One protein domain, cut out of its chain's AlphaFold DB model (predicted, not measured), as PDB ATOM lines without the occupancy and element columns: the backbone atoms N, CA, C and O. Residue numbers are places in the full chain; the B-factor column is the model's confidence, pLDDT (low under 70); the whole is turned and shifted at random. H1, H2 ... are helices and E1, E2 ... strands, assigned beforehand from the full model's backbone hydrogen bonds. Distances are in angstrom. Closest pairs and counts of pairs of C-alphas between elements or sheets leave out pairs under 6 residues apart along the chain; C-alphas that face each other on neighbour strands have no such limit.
ATOM      1  N   CYS A  78      -8.194  -3.246  72.106       87.50
ATOM      2  CA  CYS A  78      -7.197  -2.489  71.357       87.50
ATOM      3  C   CYS A  78      -6.037  -3.396  70.949       87.50
ATOM      4  O   CYS A  78      -5.439  -4.084  71.782       87.50
ATOM      5  N   HIS A  79      -5.718  -3.404  69.659       87.75
ATOM      6  CA  HIS A  79      -4.560  -4.085  69.104       87.75
ATOM      7  C   HIS A  79      -3.445  -3.093  68.814       87.75
ATOM      8  O   HIS A  79      -3.711  -2.050  68.231       87.75
ATOM      9  N   ILE A  80      -2.211  -3.428  69.186       88.62
ATOM     10  CA  ILE A  80      -1.037  -2.600  68.905       88.62
ATOM     11  C   ILE A  80      -0.061  -3.435  68.087       88.62
ATOM     12  O   ILE A  80       0.465  -4.430  68.587       88.62
ATOM     13  N   ASP A  81       0.185  -3.014  66.853       89.12
ATOM     14  CA  ASP A  81       1.137  -3.641  65.945       89.12
ATOM     15  C   ASP A  81       2.312  -2.703  65.682       89.12
ATOM     16  O   ASP A  81       2.119  -1.544  65.321       89.12
ATOM     17  N   LEU A  82       3.535  -3.215  65.823       90.19
ATOM     18  CA  LEU A  82       4.736  -2.542  65.330       90.19
ATOM     19  C   LEU A  82       4.856  -2.814  63.827       90.19
ATOM     20  O   LEU A  82       4.996  -3.963  63.410       90.19
ATOM     21  N   VAL A  83       4.789  -1.758  63.023       91.50
ATOM     22  CA  VAL A  83       4.750  -1.834  61.555       91.50
ATOM     23  C   VAL A  83       6.117  -1.565  60.940       91.50
ATOM     24  O   VAL A  83       6.448  -2.152  59.913       91.50
ATOM     25  N   ASP A  84       6.912  -0.701  61.569       91.69
ATOM     26  CA  ASP A  84       8.280  -0.414  61.147       91.69
ATOM     27  C   ASP A  84       9.165  -0.140  62.368       91.69
ATOM     28  O   ASP A  84       8.881   0.740  63.182       91.69
ATOM     29  N   ILE A  85      10.233  -0.929  62.492       90.62
ATOM     30  CA  ILE A  85      11.188  -0.873  63.603       90.62
ATOM     31  C   ILE A  85      12.095   0.353  63.467       90.62
ATOM     32  O   ILE A  85      12.439   0.964  64.473       90.62
ATOM     33  N   GLU A  86      12.481   0.729  62.246       89.75
ATOM     34  CA  GLU A  86      13.457   1.804  62.029       89.75
ATOM     35  C   GLU A  86      12.867   3.171  62.373       89.75
ATOM     36  O   GLU A  86      13.535   4.017  62.968       89.75
ATOM     37  N   SER A  87      11.594   3.370  62.037       88.31
ATOM     38  CA  SER A  87      10.863   4.602  62.334       88.31
ATOM     39  C   SER A  87      10.060   4.557  63.637       88.31
ATOM     40  O   SER A  87       9.382   5.535  63.953       88.31
ATOM     41  N   ASN A  88      10.123   3.450  64.393       92.00
ATOM     42  CA  ASN A  88       9.270   3.186  65.559       92.00
ATOM     43  C   ASN A  88       7.796   3.495  65.256       92.00
ATOM     44  O   ASN A  88       7.154   4.287  65.951       92.00
ATOM     45  N   THR A  89       7.275   2.913  64.178       93.94
ATOM     46  CA  THR A  89       5.902   3.153  63.733       93.94
ATOM     47  C   THR A  89       4.978   2.043  64.205       93.94
ATOM     48  O   THR A  89       5.205   0.866  63.922       93.94
ATOM     49  N   PHE A  90       3.885   2.435  64.849       92.56
ATOM     50  CA  PHE A  90       2.864   1.563  65.411       92.56
ATOM     51  C   PHE A  90       1.509   1.851  64.782       92.56
ATOM     52  O   PHE A  90       1.188   2.997  64.462       92.56
ATOM     53  N   ILE A  91       0.686   0.818  64.662       92.62
ATOM     54  CA  ILE A  91      -0.745   0.957  64.414       92.62
ATOM     55  C   ILE A  91      -1.476   0.501  65.668       92.62
ATOM     56  O   ILE A  91      -1.246  -0.606  66.154       92.62
ATOM     57  N   LEU A  92      -2.343   1.368  66.183       92.12
ATOM     58  CA  LEU A  92      -3.282   1.033  67.240       92.12
ATOM     59  C   LEU A  92      -4.657   0.914  66.602       92.12
ATOM     60  O   LEU A  92      -5.147   1.877  66.014       92.12
ATOM     61  N   SER A  93      -5.264  -0.258  66.699       90.94
ATOM     62  CA  SER A  93      -6.583  -0.525  66.145       90.94
ATOM     63  C   SER A  93      -7.577  -0.845  67.249       90.94
ATOM     64  O   SER A  93      -7.312  -1.683  68.111       90.94
ATOM     65  N   PHE A  94      -8.726  -0.185  67.218       90.12
ATOM     66  CA  PHE A  94      -9.709  -0.189  68.291       90.12
ATOM     67  C   PHE A  94     -10.896  -1.096  67.970       90.12
ATOM     68  O   PHE A  94     -11.152  -1.443  66.817       90.12
ATOM     69  N   PHE A  95     -11.624  -1.476  69.018       87.50
ATOM     70  CA  PHE A  95     -12.818  -2.318  68.972       87.50
ATOM     71  C   PHE A  95     -12.619  -3.717  68.381       87.50
ATOM     72  O   PHE A  95     -13.523  -4.273  67.754       87.50
ATOM     73  N   GLN A  96     -11.444  -4.310  68.592       75.31
ATOM     74  CA  GLN A  96     -11.103  -5.598  67.997       75.31
ATOM     75  C   GLN A  96     -11.338  -6.763  68.945       75.31
ATOM     76  O   GLN A  96     -10.569  -7.012  69.876       75.31
ATOM     77  N   GLU A  97     -12.356  -7.562  68.640       64.00
ATOM     78  CA  GLU A  97     -12.591  -8.843  69.297       64.00
ATOM     79  C   GLU A  97     -11.807  -9.958  68.594       64.00
ATOM     80  O   GLU A  97     -12.328 -10.706  67.773       64.00
ATOM     81  N   VAL A  98     -10.519 -10.075  68.941       56.47
ATOM     82  CA  VAL A  98      -9.647 -11.262  68.755       56.47
ATOM     83  C   VAL A  98      -9.350 -11.699  67.301       56.47
ATOM     84  O   VAL A  98      -8.305 -12.311  67.062       56.47
ATOM     85  N   LYS A  99     -10.177 -11.365  66.307       53.59
ATOM     86  CA  LYS A  99      -9.935 -11.594  64.875       53.59
ATOM     87  C   LYS A  99      -9.251 -10.385  64.235       53.59
ATOM     88  O   LYS A  99      -9.231  -9.300  64.802       53.59
ATOM     89  N   ARG A 100      -8.611 -10.657  63.091       54.81
ATOM     90  CA  ARG A 100      -7.765  -9.761  62.284       54.81
ATOM     91  C   ARG A 100      -8.250  -8.316  62.311       54.81
ATOM     92  O   ARG A 100      -9.451  -8.095  62.220       54.81
ATOM     93  N   ALA A 101      -7.294  -7.395  62.378       55.16
ATOM     94  CA  ALA A 101      -7.580  -6.003  62.613       55.16
ATOM     95  C   ALA A 101      -8.640  -5.441  61.660       55.16
ATOM     96  O   ALA A 101      -8.405  -5.393  60.455       55.16
ATOM     97  N   ASP A 102      -9.796  -5.063  62.206       58.34
ATOM     98  CA  ASP A 102     -10.804  -4.308  61.475       58.34
ATOM     99  C   ASP A 102     -10.211  -2.922  61.157       58.34
ATOM    100  O   ASP A 102      -9.850  -2.193  62.091       58.34
ATOM    101  N   PRO A 103      -9.996  -2.577  59.872       70.31
ATOM    102  CA  PRO A 103      -9.288  -1.366  59.461       70.31
ATOM    103  C   PRO A 103     -10.162  -0.108  59.537       70.31
ATOM    104  O   PRO A 103      -9.814   0.915  58.941       70.31
ATOM    105  N   ASP A 104     -11.321  -0.175  60.185       84.56
ATOM    106  CA  ASP A 104     -12.256   0.943  60.233       84.56
ATOM    107  C   ASP A 104     -11.972   1.917  61.374       84.56
ATOM    108  O   ASP A 104     -12.206   3.105  61.185       84.56
ATOM    109  N   PHE A 105     -11.372   1.454  62.478       90.94
ATOM    110  CA  PHE A 105     -11.004   2.285  63.630       90.94
ATOM    111  C   PHE A 105      -9.540   2.074  64.016       90.94
ATOM    112  O   PHE A 105      -9.203   1.166  64.777       90.94
ATOM    113  N   PHE A 106      -8.643   2.910  63.499       93.12
ATOM    114  CA  PHE A 106      -7.225   2.870  63.828       93.12
ATOM    115  C   PHE A 106      -6.574   4.253  63.856       93.12
ATOM    116  O   PHE A 106      -7.041   5.214  63.246       93.12
ATOM    117  N   ILE A 107      -5.428   4.311  64.524       94.06
ATOM    118  CA  ILE A 107      -4.452   5.391  64.404       94.06
ATOM    119  C   ILE A 107      -3.080   4.802  64.097       94.06
ATOM    120  O   ILE A 107      -2.738   3.707  64.549       94.06
ATOM    121  N   LYS A 108      -2.279   5.544  63.342       94.19
ATOM    122  CA  LYS A 108      -0.890   5.219  63.050       94.19
ATOM    123  C   LYS A 108       0.002   6.270  63.688       94.19
ATOM    124  O   LYS A 108      -0.096   7.451  63.366       94.19
ATOM    125  N   LEU A 109       0.872   5.833  64.585       94.38
ATOM    126  CA  LEU A 109       1.755   6.691  65.362       94.38
ATOM    127  C   LEU A 109       3.210   6.349  65.063       94.38
ATOM    128  O   LEU A 109       3.539   5.186  64.858       94.38
ATOM    129  N   SER A 110       4.090   7.338  65.117       93.69
ATOM    130  CA  SER A 110       5.534   7.121  65.235       93.69
ATOM    131  C   SER A 110       6.088   7.922  66.400       93.69
ATOM    132  O   SER A 110       5.572   9.010  66.673       93.69
ATOM    133  N   TYR A 111       7.155   7.445  67.039       90.62
ATOM    134  CA  TYR A 111       7.875   8.237  68.037       90.62
ATOM    135  C   TYR A 111       9.379   8.304  67.760       90.62
ATOM    136  O   TYR A 111       9.995   7.340  67.309       90.62
ATOM    137  N   LYS A 112       9.991   9.455  68.056       86.75
ATOM    138  CA  LYS A 112      11.458   9.629  68.000       86.75
ATOM    139  C   LYS A 112      12.096   9.497  69.374       86.75
ATOM    140  O   LYS A 112      13.117   8.835  69.538       86.75
ATOM    141  N   THR A 113      11.465  10.111  70.363       83.00
ATOM    142  CA  THR A 113      11.807  10.018  71.781       83.00
ATOM    143  C   THR A 113      10.532   9.671  72.558       83.00
ATOM    144  O   THR A 113       9.444   9.782  71.988       83.00
ATOM    145  N   PRO A 114      10.619   9.254  73.835       78.44
ATOM    146  CA  PRO A 114       9.435   8.921  74.636       78.44
ATOM    147  C   PRO A 114       8.373  10.030  74.703       78.44
ATOM    148  O   PRO A 114       7.199   9.735  74.912       78.44
ATOM    149  N   ASP A 115       8.782  11.280  74.479       81.88
ATOM    150  CA  ASP A 115       7.935  12.471  74.537       81.88
ATOM    151  C   ASP A 115       7.518  12.990  73.149       81.88
ATOM    152  O   ASP A 115       6.623  13.828  73.039       81.88
ATOM    153  N   GLU A 116       8.173  12.534  72.080       87.12
ATOM    154  CA  GLU A 116       7.982  13.049  70.723       87.12
ATOM    155  C   GLU A 116       7.185  12.066  69.878       87.12
ATOM    156  O   GLU A 116       7.742  11.282  69.104       87.12
ATOM    157  N   TRP A 117       5.864  12.150  70.018       91.38
ATOM    158  CA  TRP A 117       4.901  11.374  69.247       91.38
ATOM    159  C   TRP A 117       4.410  12.155  68.031       91.38
ATOM    160  O   TRP A 117       4.230  13.372  68.068       91.38
ATOM    161  N   THR A 118       4.187  11.445  66.932       91.31
ATOM    162  CA  THR A 118       3.632  11.988  65.689       91.31
ATOM    163  C   THR A 118       2.481  11.106  65.234       91.31
ATOM    164  O   THR A 118       2.647   9.892  65.112       91.31
ATOM    165  N   LEU A 119       1.326  11.721  64.972       92.75
ATOM    166  CA  LEU A 119       0.199  11.073  64.311       92.75
ATOM    167  C   LEU A 119       0.429  11.103  62.801       92.75
ATOM    168  O   LEU A 119       0.552  12.171  62.209       92.75
ATOM    169  N   LEU A 120       0.566   9.920  62.205       92.81
ATOM    170  CA  LEU A 120       0.858   9.743  60.783       92.81
ATOM    171  C   LEU A 120      -0.409   9.544  59.955       92.81
ATOM    172  O   LEU A 120      -0.461   9.979  58.809       92.81
ATOM    173  N   ASP A 121      -1.384   8.829  60.512       92.94
ATOM    174  CA  ASP A 121      -2.630   8.483  59.836       92.94
ATOM    175  C   ASP A 121      -3.707   8.132  60.868       92.94
ATOM    176  O   ASP A 121      -3.389   7.709  61.988       92.94
ATOM    177  N   MET A 122      -4.973   8.267  60.491       94.19
ATOM    178  CA  MET A 122      -6.085   7.751  61.275       94.19
ATOM    179  C   MET A 122      -7.305   7.437  60.420       94.19
ATOM    180  O   MET A 122      -7.573   8.084  59.406       94.19
ATOM    181  N   LYS A 123      -8.105   6.489  60.897       92.94
ATOM    182  CA  LYS A 123      -9.413   6.190  60.329       92.94
ATOM    183  C   LYS A 123     -10.385   5.792  61.447       92.94
ATOM    184  O   LYS A 123      -9.979   5.002  62.292       92.94
ATOM    185  N   PRO A 124     -11.627   6.306  61.460       92.12
ATOM    186  CA  PRO A 124     -12.104   7.416  60.634       92.12
ATOM    187  C   PRO A 124     -11.354   8.719  60.956       92.12
ATOM    188  O   PRO A 124     -10.807   8.886  62.044       92.12
ATOM    189  N   MET A 125     -11.317   9.641  59.992       91.94
ATOM    190  CA  MET A 125     -10.740  10.967  60.215       91.94
ATOM    191  C   MET A 125     -11.660  11.768  61.138       91.94
ATOM    192  O   MET A 125     -12.840  11.948  60.825       91.94
ATOM    193  N   LEU A 126     -11.128  12.251  62.261       90.69
ATOM    194  CA  LEU A 126     -11.890  13.078  63.194       90.69
ATOM    195  C   LEU A 126     -11.954  14.541  62.718       90.69
ATOM    196  O   LEU A 126     -10.987  15.030  62.127       90.69
ATOM    197  N   PRO A 127     -13.050  15.274  62.992       87.81
ATOM    198  CA  PRO A 127     -13.192  16.675  62.581       87.81
ATOM    199  C   PRO A 127     -12.110  17.609  63.143       87.81
ATOM    200  O   PRO A 127     -11.821  18.645  62.551       87.81
ATOM    201  N   ASP A 128     -11.515  17.259  64.284       88.19
ATOM    202  CA  ASP A 128     -10.482  18.026  64.980       88.19
ATOM    203  C   ASP A 128      -9.064  17.453  64.793       88.19
ATOM    204  O   ASP A 128      -8.173  17.746  65.596       88.19
ATOM    205  N   TYR A 129      -8.826  16.688  63.719       89.12
ATOM    206  CA  TYR A 129      -7.542  16.039  63.413       89.12
ATOM    207  C   TYR A 129      -6.314  16.940  63.598       89.12
ATOM    208  O   TYR A 129      -5.371  16.578  64.305       89.12
ATOM    209  N   ASP A 130      -6.327  18.140  63.012       87.50
ATOM    210  CA  ASP A 130      -5.184  19.061  63.068       87.50
ATOM    211  C   ASP A 130      -4.909  19.548  64.501       87.50
ATOM    212  O   ASP A 130      -3.757  19.697  64.929       87.50
ATOM    213  N   SER A 131      -5.977  19.751  65.279       87.88
ATOM    214  CA  SER A 131      -5.898  20.118  66.697       87.88
ATOM    215  C   SER A 131      -5.314  18.973  67.521       87.88
ATOM    216  O   SER A 131      -4.445  19.202  68.365       87.88
ATOM    217  N   LEU A 132      -5.731  17.735  67.245       86.44
ATOM    218  CA  LEU A 132      -5.206  16.532  67.888       86.44
ATOM    219  C   LEU A 132      -3.720  16.316  67.574       86.44
ATOM    220  O   LEU A 132      -2.940  16.090  68.499       86.44
ATOM    221  N   CYS A 133      -3.307  16.471  66.312       86.75
ATOM    222  CA  CYS A 133      -1.900  16.403  65.906       86.75
ATOM    223  C   CYS A 133      -1.051  17.442  66.647       86.75
ATOM    224  O   CYS A 133       0.008  17.127  67.195       86.75
ATOM    225  N   THR A 134      -1.546  18.681  66.707       84.62
ATOM    226  CA  THR A 134      -0.858  19.778  67.394       84.62
ATOM    227  C   THR A 134      -0.744  19.491  68.888       84.62
ATOM    228  O   THR A 134       0.338  19.620  69.457       84.62
ATOM    229  N   LYS A 135      -1.829  19.056  69.538       83.81
ATOM    230  CA  LYS A 135      -1.827  18.732  70.969       83.81
ATOM    231  C   LYS A 135      -0.885  17.585  71.294       83.81
ATOM    232  O   LYS A 135      -0.135  17.728  72.248       83.81
ATOM    233  N   LEU A 136      -0.870  16.512  70.502       86.56
ATOM    234  CA  LEU A 136       0.036  15.381  70.713       86.56
ATOM    235  C   LEU A 136       1.506  15.826  70.699       86.56
ATOM    236  O   LEU A 136       2.291  15.403  71.543       86.56
ATOM    237  N   HIS A 137       1.854  16.739  69.790       82.31
ATOM    238  CA  HIS A 137       3.203  17.289  69.706       82.31
ATOM    239  C   HIS A 137       3.568  18.190  70.904       82.31
ATOM    240  O   HIS A 137       4.724  18.225  71.321       82.31
ATOM    241  N   HIS A 138       2.598  18.916  71.474       76.88
ATOM    242  CA  HIS A 138       2.843  19.893  72.543       76.88
ATOM    243  C   HIS A 138       2.688  19.329  73.962       76.88
ATOM    244  O   HIS A 138       3.450  19.707  74.849       76.88
ATOM    245  N   SER A 139       1.696  18.469  74.205       73.56
ATOM    246  CA  SER A 139       1.361  17.977  75.547       73.56
ATOM    247  C   SER A 139       2.332  16.915  76.044       73.56
ATOM    248  O   SER A 139       2.444  16.736  77.254       73.56
ATOM    249  N   ARG A 140       3.004  16.204  75.122       76.38
ATOM    250  CA  ARG A 140       3.822  15.010  75.409       76.38
ATOM    251  C   ARG A 140       3.058  13.923  76.179       76.38
ATOM    252  O   ARG A 140       3.658  13.005  76.724       76.38
ATOM    253  N   ASP A 141       1.730  14.015  76.218       84.44
ATOM    254  CA  ASP A 141       0.857  13.110  76.956       84.44
ATOM    255  C   ASP A 141       0.081  12.246  75.966       84.44
ATOM    256  O   ASP A 141      -1.008  12.596  75.494       84.44
ATOM    257  N   ILE A 142       0.683  11.102  75.642       88.44
ATOM    258  CA  ILE A 142       0.089  10.117  74.745       88.44
ATOM    259  C   ILE A 142      -1.183   9.500  75.336       88.44
ATOM    260  O   ILE A 142      -2.103   9.182  74.590       88.44
ATOM    261  N   LEU A 143      -1.286   9.360  76.660       88.50
ATOM    262  CA  LEU A 143      -2.436   8.711  77.290       88.50
ATOM    263  C   LEU A 143      -3.689   9.570  77.151       88.50
ATOM    264  O   LEU A 143      -4.721   9.066  76.711       88.50
ATOM    265  N   THR A 144      -3.587  10.867  77.445       89.25
ATOM    266  CA  THR A 144      -4.704  11.805  77.253       89.25
ATOM    267  C   THR A 144      -5.140  11.856  75.787       89.25
ATOM    268  O   THR A 144      -6.337  11.870  75.496       89.25
ATOM    269  N   PHE A 145      -4.187  11.826  74.850       91.25
ATOM    270  CA  PHE A 145      -4.494  11.740  73.423       91.25
ATOM    271  C   PHE A 145      -5.252  10.447  73.067       91.25
ATOM    272  O   PHE A 145      -6.285  10.511  72.400       91.25
ATOM    273  N   LEU A 146      -4.789   9.285  73.540       91.81
ATOM    274  CA  LEU A 146      -5.418   7.993  73.246       91.81
ATOM    275  C   LEU A 146      -6.829   7.878  73.829       91.81
ATOM    276  O   LEU A 146      -7.716   7.364  73.152       91.81
ATOM    277  N   VAL A 147      -7.049   8.375  75.051       91.19
ATOM    278  CA  VAL A 147      -8.384   8.409  75.671       91.19
ATOM    279  C   VAL A 147      -9.335   9.244  74.822       91.19
ATOM    280  O   VAL A 147     -10.424   8.783  74.496       91.19
ATOM    281  N   ARG A 148      -8.896  10.429  74.385       91.56
ATOM    282  CA  ARG A 148      -9.717  11.306  73.549       91.56
ATOM    283  C   ARG A 148     -10.094  10.659  72.216       91.56
ATOM    284  O   ARG A 148     -11.254  10.710  71.824       91.56
ATOM    285  N   VAL A 149      -9.130  10.037  71.533       92.56
ATOM    286  CA  VAL A 149      -9.392   9.308  70.278       92.56
ATOM    287  C   VAL A 149     -10.378   8.165  70.512       92.56
ATOM    288  O   VAL A 149     -11.301   7.986  69.723       92.56
ATOM    289  N   TYR A 150     -10.210   7.412  71.601       91.62
ATOM    290  CA  TYR A 150     -11.096   6.302  71.942       91.62
ATOM    291  C   TYR A 150     -12.542   6.760  72.181       91.62
ATOM    292  O   TYR A 150     -13.471   6.124  71.686       91.62
ATOM    293  N   GLU A 151     -12.743   7.865  72.903       91.94
ATOM    294  CA  GLU A 151     -14.068   8.456  73.136       91.94
ATOM    295  C   GLU A 151     -14.759   8.838  71.820       91.94
ATOM    296  O   GLU A 151     -15.904   8.455  71.589       91.94
ATOM    297  N   GLU A 152     -14.048   9.535  70.932       92.44
ATOM    298  CA  GLU A 152     -14.581   9.965  69.633       92.44
ATOM    299  C   GLU A 152     -14.888   8.770  68.721       92.44
ATOM    300  O   GLU A 152     -15.946   8.696  68.098       92.44
ATOM    301  N   PHE A 153     -14.001   7.776  68.684       92.50
ATOM    302  CA  PHE A 153     -14.231   6.534  67.950       92.50
ATOM    303  C   PHE A 153     -15.423   5.747  68.497       92.50
ATOM    304  O   PHE A 153     -16.167   5.152  67.719       92.50
ATOM    305  N   THR A 154     -15.640   5.769  69.814       90.75
ATOM    306  CA  THR A 154     -16.790   5.105  70.446       90.75
ATOM    307  C   THR A 154     -18.081   5.805  70.042       90.75
ATOM    308  O   THR A 154     -19.007   5.147  69.572       90.75
ATOM    309  N   ALA A 155     -18.108   7.139  70.115       91.31
ATOM    310  CA  ALA A 155     -19.249   7.935  69.677       91.31
ATOM    311  C   ALA A 155     -19.580   7.711  68.192       91.31
ATOM    312  O   ALA A 155     -20.749   7.664  67.822       91.31
ATOM    313  N   LEU A 156     -18.573   7.540  67.331       90.19
ATOM    314  CA  LEU A 156     -18.779   7.246  65.911       90.19
ATOM    315  C   LEU A 156     -19.258   5.817  65.643       90.19
ATOM    316  O   LEU A 156     -19.973   5.602  64.674       90.19
ATOM    317  N   LYS A 157     -18.861   4.841  66.463       85.88
ATOM    318  CA  LYS A 157     -19.286   3.443  66.309       85.88
ATOM    319  C   LYS A 157     -20.743   3.219  66.739       85.88
ATOM    320  O   LYS A 157     -21.384   2.294  66.248       85.88
ATOM    321  N   GLU A 158     -21.234   4.015  67.687       85.44
ATOM    322  CA  GLU A 158     -22.593   3.903  68.237       85.44
ATOM    323  C   GLU A 158     -23.663   4.668  67.433       85.44
ATOM    324  O   GLU A 158     -24.853   4.435  67.658       85.44
ATOM    325  N   ASN A 159     -23.258   5.542  66.503       74.88
ATOM    326  CA  ASN A 159     -24.138   6.311  65.609       74.88
ATOM    327  C   ASN A 159     -24.257   5.672  64.218       74.88
ATOM    328  O   ASN A 159     -25.360   5.771  63.632       74.88
TER     329      ASN A 159
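What this domain is: This is residues 78 to 159 of the 159 residues of the protein "Hypothetical protein" of Timema douglasi (UniProt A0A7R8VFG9). A twisted sheet of four strands, E1 to E4, makes a wall, with the long helix H2 over one face of it, over E2 and E3. The shorter helix H1 packs on the edge strand E4 and folds back into H2 as a helical hairpin. The printed part has 82 residues, with four named strands followed by two named helices; the sheet's order is E1, E2, E3, E4, antiparallel throughout, and the class is mixed, helices and strands. The whole is compact, with a radius of gyration of the C-alphas of 12.4 A and spans of 34 by 27 by 17 A.

Where its parts are: E1, residues 78 to 84, begins at C-alpha 78 at (-7.197, -2.489, 71.357) and is 18.7 A long. E2 is residues 89 to 94, 16.6 A, and E3 is residues 106 to 111, also 16.6 A. E4, residues 117 to 123, measures 17.6 A and ends at C-alpha 123 at (-9.413, 6.190, 60.329). H1 is residues 129 to 139, 15.2 A. H2, residues 142 to 158, is 24.4 A long and ends at C-alpha 158 at (-22.593, 3.903, 68.237).

How they stand to each other: The strands form a meander, each the antiparallel neighbour of the one before, and each neighbour pair is a hairpin. E1 and E2 have N 81 and O 91 within hydrogen-bond range at 2.9 A, E2 and E3 have N 92 and O 107 at 2.9 A, and E3 and E4 have N 108 and O 121 at 2.8 A. The edge strands E1 and E4 are apart. H2 is on the sheet in two layers, a helix on one face of a sheet, at a height over the sheet of 9.3 A. It runs along the strands, but only just, at 29 degrees to E2 on the local plane. The closest C-alphas of E2 and H2 are those of Phe 94 and Tyr 150, 7.6 A apart. H1 is also on the sheet, and its closest C-alphas to E4 are those of Cys 133 and Leu 119, 5.9 A apart. H2 touches H1 with residues 142 to 145 alone, opposite ways at a shallow tilt of 24 degrees; their closest C-alphas are those of Leu 136 and Phe 145, 6.4 A apart. In H1 and H2 every O i to N i+4 pair is within hydrogen-bond range.

The domain as a whole: The two C-alphas farthest apart are those of Glu 86 and Asn 159, 38.0 A. The printed part has no cut and ends at the chain's last residue, Asn 159. The link from E2 to E3, 11 residues, is long; the other links are tight. The mean pLDDT of the printed part is 86.2, and residues 97 to 102, in that long link, are under 70.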